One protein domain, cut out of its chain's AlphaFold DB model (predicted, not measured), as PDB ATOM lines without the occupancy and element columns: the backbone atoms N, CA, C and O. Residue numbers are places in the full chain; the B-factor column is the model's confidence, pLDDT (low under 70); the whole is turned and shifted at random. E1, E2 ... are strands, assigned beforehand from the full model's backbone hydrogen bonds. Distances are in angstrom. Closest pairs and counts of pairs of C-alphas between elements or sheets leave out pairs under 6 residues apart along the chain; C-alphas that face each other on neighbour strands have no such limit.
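Overview. This is residues 67 to 108 of the 113 residues of the protein "Big_13 domain-containing protein" of Salmonella enterica I (UniProt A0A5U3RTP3). Two strand hairpins follow one another and spread apart as a loose, open V: E1 and E2 make one arm, E3 and E4 the other. Residues 84 to 88 join the arms at the corner, and the turns of both hairpins lie at the open end, where residues 72 to 77 stick out. The printed part has 42 residues, with no named helix and four named strands, E1, E2, E3 and E4 in chain order, in two antiparallel sheets of two strands each. The class is all strand. The whole is loose, with a radius of gyration of the C-alphas of 12.1 A, and it is only just elongated, spanning 34 by 22 by 12 A.

Along the chain. E1, residues 67 to 71, begins at C-alpha 67 at (19.610, -28.828, 41.106) and is 13.5 A long from first to last C-alpha. E2, residues 78 to 83, is 16.8 A long and ends at C-alpha 83 at (14.938, -34.064, 37.846). E3, residues 89 to 96, is 22.8 A long. E4, residues 99 to 106, is 23.4 A long and ends at C-alpha 106 at (15.508, -29.482, 26.363).

Arrangement. E1 and E2 form a hairpin, antiparallel at 158 degrees between their directions. The C-alphas of Leu 67 and Gly 82 face each other at 4.9 A. N 68 and O 81 are within hydrogen-bond range at 2.9 A, and N 81 and O 68 at 3.0 A. E2 and E3 follow each other through a tight link of five residues, yet they are apart, with no C-alpha of the one within 8 A of the other. E3 and E4 form the second hairpin, antiparallel at 159 degrees. The C-alphas of Thr 95 and Asp 100 face each other at 4.4 A. N 94 and O 101 are within hydrogen-bond range at 2.8 A, and N 103 and O 92 at 2.9 A. E1 is apart from E3 and from E4, and E2 is apart from E4.

Size, cuts and confidence. The two C-alphas farthest apart, those of Leu 74 and His 87, are 35.0 A from each other. The C-alphas of the first and last printed residues, Leu 67 and Thr 108, are 16.9 A apart. The printed part has no cut. The link from E3 to E4 is tight, with two residues, the link from E1 to E2 is short, with six, and no link is long. Residues 72 to 77 stand free. The mean pLDDT of the printed part is 70.5, and 20 residues are under 70, among them residues 86 to 89 and 103 to 108.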
ATOM      1  N   LEU A  67      18.232 -28.795  41.591       68.81
ATOM      2  CA  LEU A  67      19.610 -28.828  41.106       68.81
ATOM      3  C   LEU A  67      20.543 -29.303  42.225       68.81
ATOM      4  O   LEU A  67      20.574 -28.720  43.306       68.81
ATOM      5  N   GLY A  68      21.330 -30.343  41.955       66.50
ATOM      6  CA  GLY A  68      22.450 -30.775  42.791       66.50
ATOM      7  C   GLY A  68      23.780 -30.622  42.053       66.50
ATOM      8  O   GLY A  68      23.835 -30.821  40.837       66.50
ATOM      9  N   SER A  69      24.857 -30.300  42.775       70.69
ATOM     10  CA  SER A  69      26.208 -30.188  42.213       70.69
ATOM     11  C   SER A  69      27.234 -31.013  42.993       70.69
ATOM     12  O   SER A  69      27.138 -31.196  44.205       70.69
ATOM     13  N   THR A  70      28.234 -31.535  42.281       66.94
ATOM     14  CA  THR A  70      29.468 -32.088  42.870       66.94
ATOM     15  C   THR A  70      30.659 -31.504  42.124       66.94
ATOM     16  O   THR A  70      30.611 -31.389  40.897       66.94
ATOM     17  N   VAL A  71      31.713 -31.134  42.854       73.56
ATOM     18  CA  VAL A  71      32.972 -30.652  42.273       73.56
ATOM     19  C   VAL A  71      33.978 -31.795  42.304       73.56
ATOM     20  O   VAL A  71      34.267 -32.340  43.370       73.56
ATOM     21  N   SER A  72      34.510 -32.166  41.142       69.44
ATOM     22  CA  SER A  72      35.639 -33.090  41.069       69.44
ATOM     23  C   SER A  72      36.925 -32.386  41.506       69.44
ATOM     24  O   SER A  72      37.282 -31.332  40.982       69.44
ATOM     25  N   SER A  73      37.645 -32.986  42.457       69.31
ATOM     26  CA  SER A  73      38.927 -32.467  42.958       69.31
ATOM     27  C   SER A  73      40.098 -32.666  41.982       69.31
ATOM     28  O   SER A  73      41.200 -32.207  42.280       69.31
ATOM     29  N   LEU A  74      39.905 -33.391  40.875       77.25
ATOM     30  CA  LEU A  74      40.991 -33.788  39.970       77.25
ATOM     31  C   LEU A  74      41.086 -32.903  38.719       77.25
ATOM     32  O   LEU A  74      42.178 -32.702  38.195       77.25
ATOM     33  N   ASP A  75      39.956 -32.380  38.246       76.62
ATOM     34  CA  ASP A  75      39.830 -31.682  36.959       76.62
ATOM     35  C   ASP A  75      38.879 -30.469  37.004       76.62
ATOM     36  O   ASP A  75      38.567 -29.891  35.966       76.62
ATOM     37  N   ASN A  76      38.414 -30.067  38.195       72.06
ATOM     38  CA  ASN A  76      37.474 -28.960  38.413       72.06
ATOM     39  C   ASN A  76      36.135 -29.094  37.657       72.06
ATOM     40  O   ASN A  76      35.379 -28.124  37.559       72.06
ATOM     41  N   THR A  77      35.802 -30.286  37.159       72.88
ATOM     42  CA  THR A  77      34.536 -30.531  36.469       72.88
ATOM     43  C   THR A  77      33.375 -30.459  37.463       72.88
ATOM     44  O   THR A  77      33.364 -31.149  38.489       72.88
ATOM     45  N   VAL A  78      32.372 -29.633  37.146       71.12
ATOM     46  CA  VAL A  78      31.104 -29.549  37.884       71.12
ATOM     47  C   VAL A  78      30.077 -30.416  37.174       71.12
ATOM     48  O   VAL A  78      29.715 -30.152  36.031       71.12
ATOM     49  N   THR A  79      29.584 -31.445  37.858       69.69
ATOM     50  CA  THR A  79      28.450 -32.230  37.357       69.69
ATOM     51  C   THR A  79      27.171 -31.723  38.001       69.69
ATOM     52  O   THR A  79      27.042 -31.758  39.227       69.69
ATOM     53  N   LEU A  80      26.228 -31.276  37.173       70.88
ATOM     54  CA  LEU A  80      24.889 -30.881  37.594       70.88
ATOM     55  C   LEU A  80      23.937 -32.059  37.393       70.88
ATOM     56  O   LEU A  80      23.868 -32.628  36.304       70.88
ATOM     57  N   LYS A  81      23.218 -32.438  38.448       69.50
ATOM     58  CA  LYS A  81      22.151 -33.441  38.383       69.50
ATOM     59  C   LYS A  81      20.835 -32.781  38.752       69.50
ATOM     60  O   LYS A  81      20.791 -31.987  39.690       69.50
ATOM     61  N   GLY A  82      19.774 -33.135  38.043       67.50
ATOM     62  CA  GLY A  82      18.433 -32.673  38.354       67.50
ATOM     63  C   GLY A  82      17.372 -33.622  37.829       67.50
ATOM     64  O   GLY A  82      17.656 -34.498  37.010       67.50
ATOM     65  N   VAL A  83      16.163 -33.437  38.341       69.75
ATOM     66  CA  VAL A  83      14.938 -34.064  37.846       69.75
ATOM     67  C   VAL A  83      14.019 -32.959  37.347       69.75
ATOM     68  O   VAL A  83      13.985 -31.868  37.917       69.75
ATOM     69  N   VAL A  84      13.314 -33.236  36.258       70.50
ATOM     70  CA  VAL A  84      12.323 -32.336  35.678       70.50
ATOM     71  C   VAL A  84      11.176 -33.175  35.138       70.50
ATOM     72  O   VAL A  84      11.396 -34.300  34.682       70.50
ATOM     73  N   GLU A  85       9.971 -32.625  35.178       71.25
ATOM     74  CA  GLU A  85       8.837 -33.215  34.479       71.25
ATOM     75  C   GLU A  85       9.027 -33.159  32.959       71.25
ATOM     76  O   GLU A  85       9.698 -32.273  32.417       71.25
ATOM     77  N   ALA A  86       8.425 -34.123  32.260       65.50
ATOM     78  CA  ALA A  86       8.485 -34.179  30.807       65.50
ATOM     79  C   ALA A  86       7.926 -32.887  30.183       65.50
ATOM     80  O   ALA A  86       6.940 -32.327  30.658       65.50
ATOM     81  N   HIS A  87       8.543 -32.458  29.080       63.75
ATOM     82  CA  HIS A  87       8.121 -31.306  28.266       63.75
ATOM     83  C   HIS A  87       8.300 -29.921  28.915       63.75
ATOM     84  O   HIS A  87       7.744 -28.945  28.417       63.75
ATOM     85  N   GLN A  88       9.114 -29.812  29.966       66.00
ATOM     86  CA  GLN A  88       9.507 -28.529  30.548       66.00
ATOM     87  C   GLN A  88      10.883 -28.071  30.031       66.00
ATOM     88  O   GLN A  88      11.802 -28.876  29.865       66.00
ATOM     89  N   ASP A  89      11.045 -26.762  29.824       67.31
ATOM     90  CA  ASP A  89      12.340 -26.146  29.519       67.31
ATOM     91  C   ASP A  89      13.166 -25.938  30.796       67.31
ATOM     92  O   ASP A  89      12.677 -25.375  31.780       67.31
ATOM     93  N   ILE A  90      14.443 -26.334  30.775       70.19
ATOM     94  CA  ILE A  90      15.379 -26.060  31.873       70.19
ATOM     95  C   ILE A  90      16.328 -24.933  31.470       70.19
ATOM     96  O   ILE A  90      17.017 -25.000  30.449       70.19
ATOM     97  N   GLN A  91      16.420 -23.922  32.333       69.75
ATOM     98  CA  GLN A  91      17.468 -22.907  32.278       69.75
ATOM     99  C   GLN A  91      18.446 -23.126  33.430       69.75
ATOM    100  O   GLN A  91      18.084 -22.994  34.598       69.75
ATOM    101  N   VAL A  92      19.696 -23.446  33.102       73.81
ATOM    102  CA  VAL A  92      20.780 -23.533  34.081       73.81
ATOM    103  C   VAL A  92      21.553 -22.223  34.055       73.81
ATOM    104  O   VAL A  92      22.064 -21.823  33.010       73.81
ATOM    105  N   LYS A  93      21.667 -21.570  35.213       73.00
ATOM    106  CA  LYS A  93      22.514 -20.391  35.407       73.00
ATOM    107  C   LYS A  93      23.619 -20.714  36.402       73.00
ATOM    108  O   LYS A  93      23.337 -21.084  37.537       73.00
ATOM    109  N   VAL A  94      24.865 -20.566  35.973       75.06
ATOM    110  CA  VAL A  94      26.055 -20.729  36.808       75.06
ATOM    111  C   VAL A  94      26.712 -19.366  36.965       75.06
ATOM    112  O   VAL A  94      27.136 -18.780  35.976       75.06
ATOM    113  N   THR A  95      26.815 -18.859  38.191       76.38
ATOM    114  CA  THR A  95      27.518 -17.599  38.468       76.38
ATOM    115  C   THR A  95      28.939 -17.901  38.938       76.38
ATOM    116  O   THR A  95      29.128 -18.606  39.928       76.38
ATOM    117  N   VAL A  96      29.946 -17.365  38.245       80.38
ATOM    118  CA  VAL A  96      31.362 -17.451  38.633       80.38
ATOM    119  C   VAL A  96      31.913 -16.032  38.707       80.38
ATOM    120  O   VAL A  96      31.912 -15.331  37.700       80.38
ATOM    121  N   ASN A  97      32.382 -15.601  39.884       85.31
ATOM    122  CA  ASN A  97      32.918 -14.247  40.109       85.31
ATOM    123  C   ASN A  97      31.972 -13.141  39.593       85.31
ATOM    124  O   ASN A  97      32.365 -12.324  38.762       85.31
ATOM    125  N   ASP A  98      30.705 -13.183  40.014       87.94
ATOM    126  CA  ASP A  98      29.630 -12.265  39.593       87.94
ATOM    127  C   ASP A  98      29.290 -12.274  38.088       87.94
ATOM    128  O   ASP A  98      28.470 -11.483  37.625       87.94
ATOM    129  N   THR A  99      29.876 -13.192  37.312       85.56
ATOM    130  CA  THR A  99      29.559 -13.388  35.895       85.56
ATOM    131  C   THR A  99      28.620 -14.575  35.732       85.56
ATOM    132  O   THR A  99      28.945 -15.693  36.134       85.56
ATOM    133  N   ASP A 100      27.461 -14.337  35.121       86.38
ATOM    134  CA  ASP A 100      26.468 -15.368  34.833       86.38
ATOM    135  C   ASP A 100      26.786 -16.096  33.516       86.38
ATOM    136  O   ASP A 100      26.897 -15.485  32.454       86.38
ATOM    137  N   TYR A 101      26.868 -17.421  33.586       76.88
ATOM    138  CA  TYR A 101      26.972 -18.339  32.458       76.88
ATOM    139  C   TYR A 101      25.673 -19.133  32.358       76.88
ATOM    140  O   TYR A 101      25.301 -19.852  33.287       76.88
ATOM    141  N   THR A 102      24.966 -19.002  31.238       72.06
ATOM    142  CA  THR A 102      23.702 -19.706  31.009       72.06
ATOM    143  C   THR A 102      23.891 -20.868  30.045       72.06
ATOM    144  O   THR A 102      24.574 -20.757  29.028       72.06
ATOM    145  N   ALA A 103      23.263 -21.997  30.362       66.56
ATOM    146  CA  ALA A 103      23.094 -23.118  29.453       66.56
ATOM    147  C   ALA A 103      21.606 -23.471  29.397       66.56
ATOM    148  O   ALA A 103      20.965 -23.670  30.430       66.56
ATOM    149  N   SER A 104      21.057 -23.527  28.186       61.78
ATOM    150  CA  SER A 104      19.706 -24.009  27.926       61.78
ATOM    151  C   SER A 104      19.775 -25.373  27.247       61.78
ATOM    152  O   SER A 104      20.619 -25.624  26.388       61.78
ATOM    153  N   GLY A 105      18.887 -26.271  27.655       59.28
ATOM    154  CA  GLY A 105      18.734 -27.579  27.044       59.28
ATOM    155  C   GLY A 105      17.316 -28.083  27.252       59.28
ATOM    156  O   GLY A 105      16.721 -27.862  28.306       59.28
ATOM    157  N   THR A 106      16.774 -28.761  26.247       51.44
ATOM    158  CA  THR A 106      15.508 -29.482  26.363       51.44
ATOM    159  C   THR A 106      15.792 -30.865  26.937       51.44
ATOM    160  O   THR A 106      16.516 -31.664  26.342       51.44
ATOM    161  N   PHE A 107      15.251 -31.160  28.118       52.38
ATOM    162  CA  PHE A 107      15.353 -32.499  28.688       52.38
ATOM    163  C   PHE A 107      14.179 -33.332  28.175       52.38
ATOM    164  O   PHE A 107      13.027 -33.080  28.510       52.38
ATOM    165  N   THR A 108      14.461 -34.330  27.340       48.84
ATOM    166  CA  THR A 108      13.450 -35.254  26.797       48.84
ATOM    167  C   THR A 108      13.180 -36.445  27.723       48.84
ATOM    168  O   THR A 108      12.690 -37.483  27.279       48.84
TER     169      THR A 108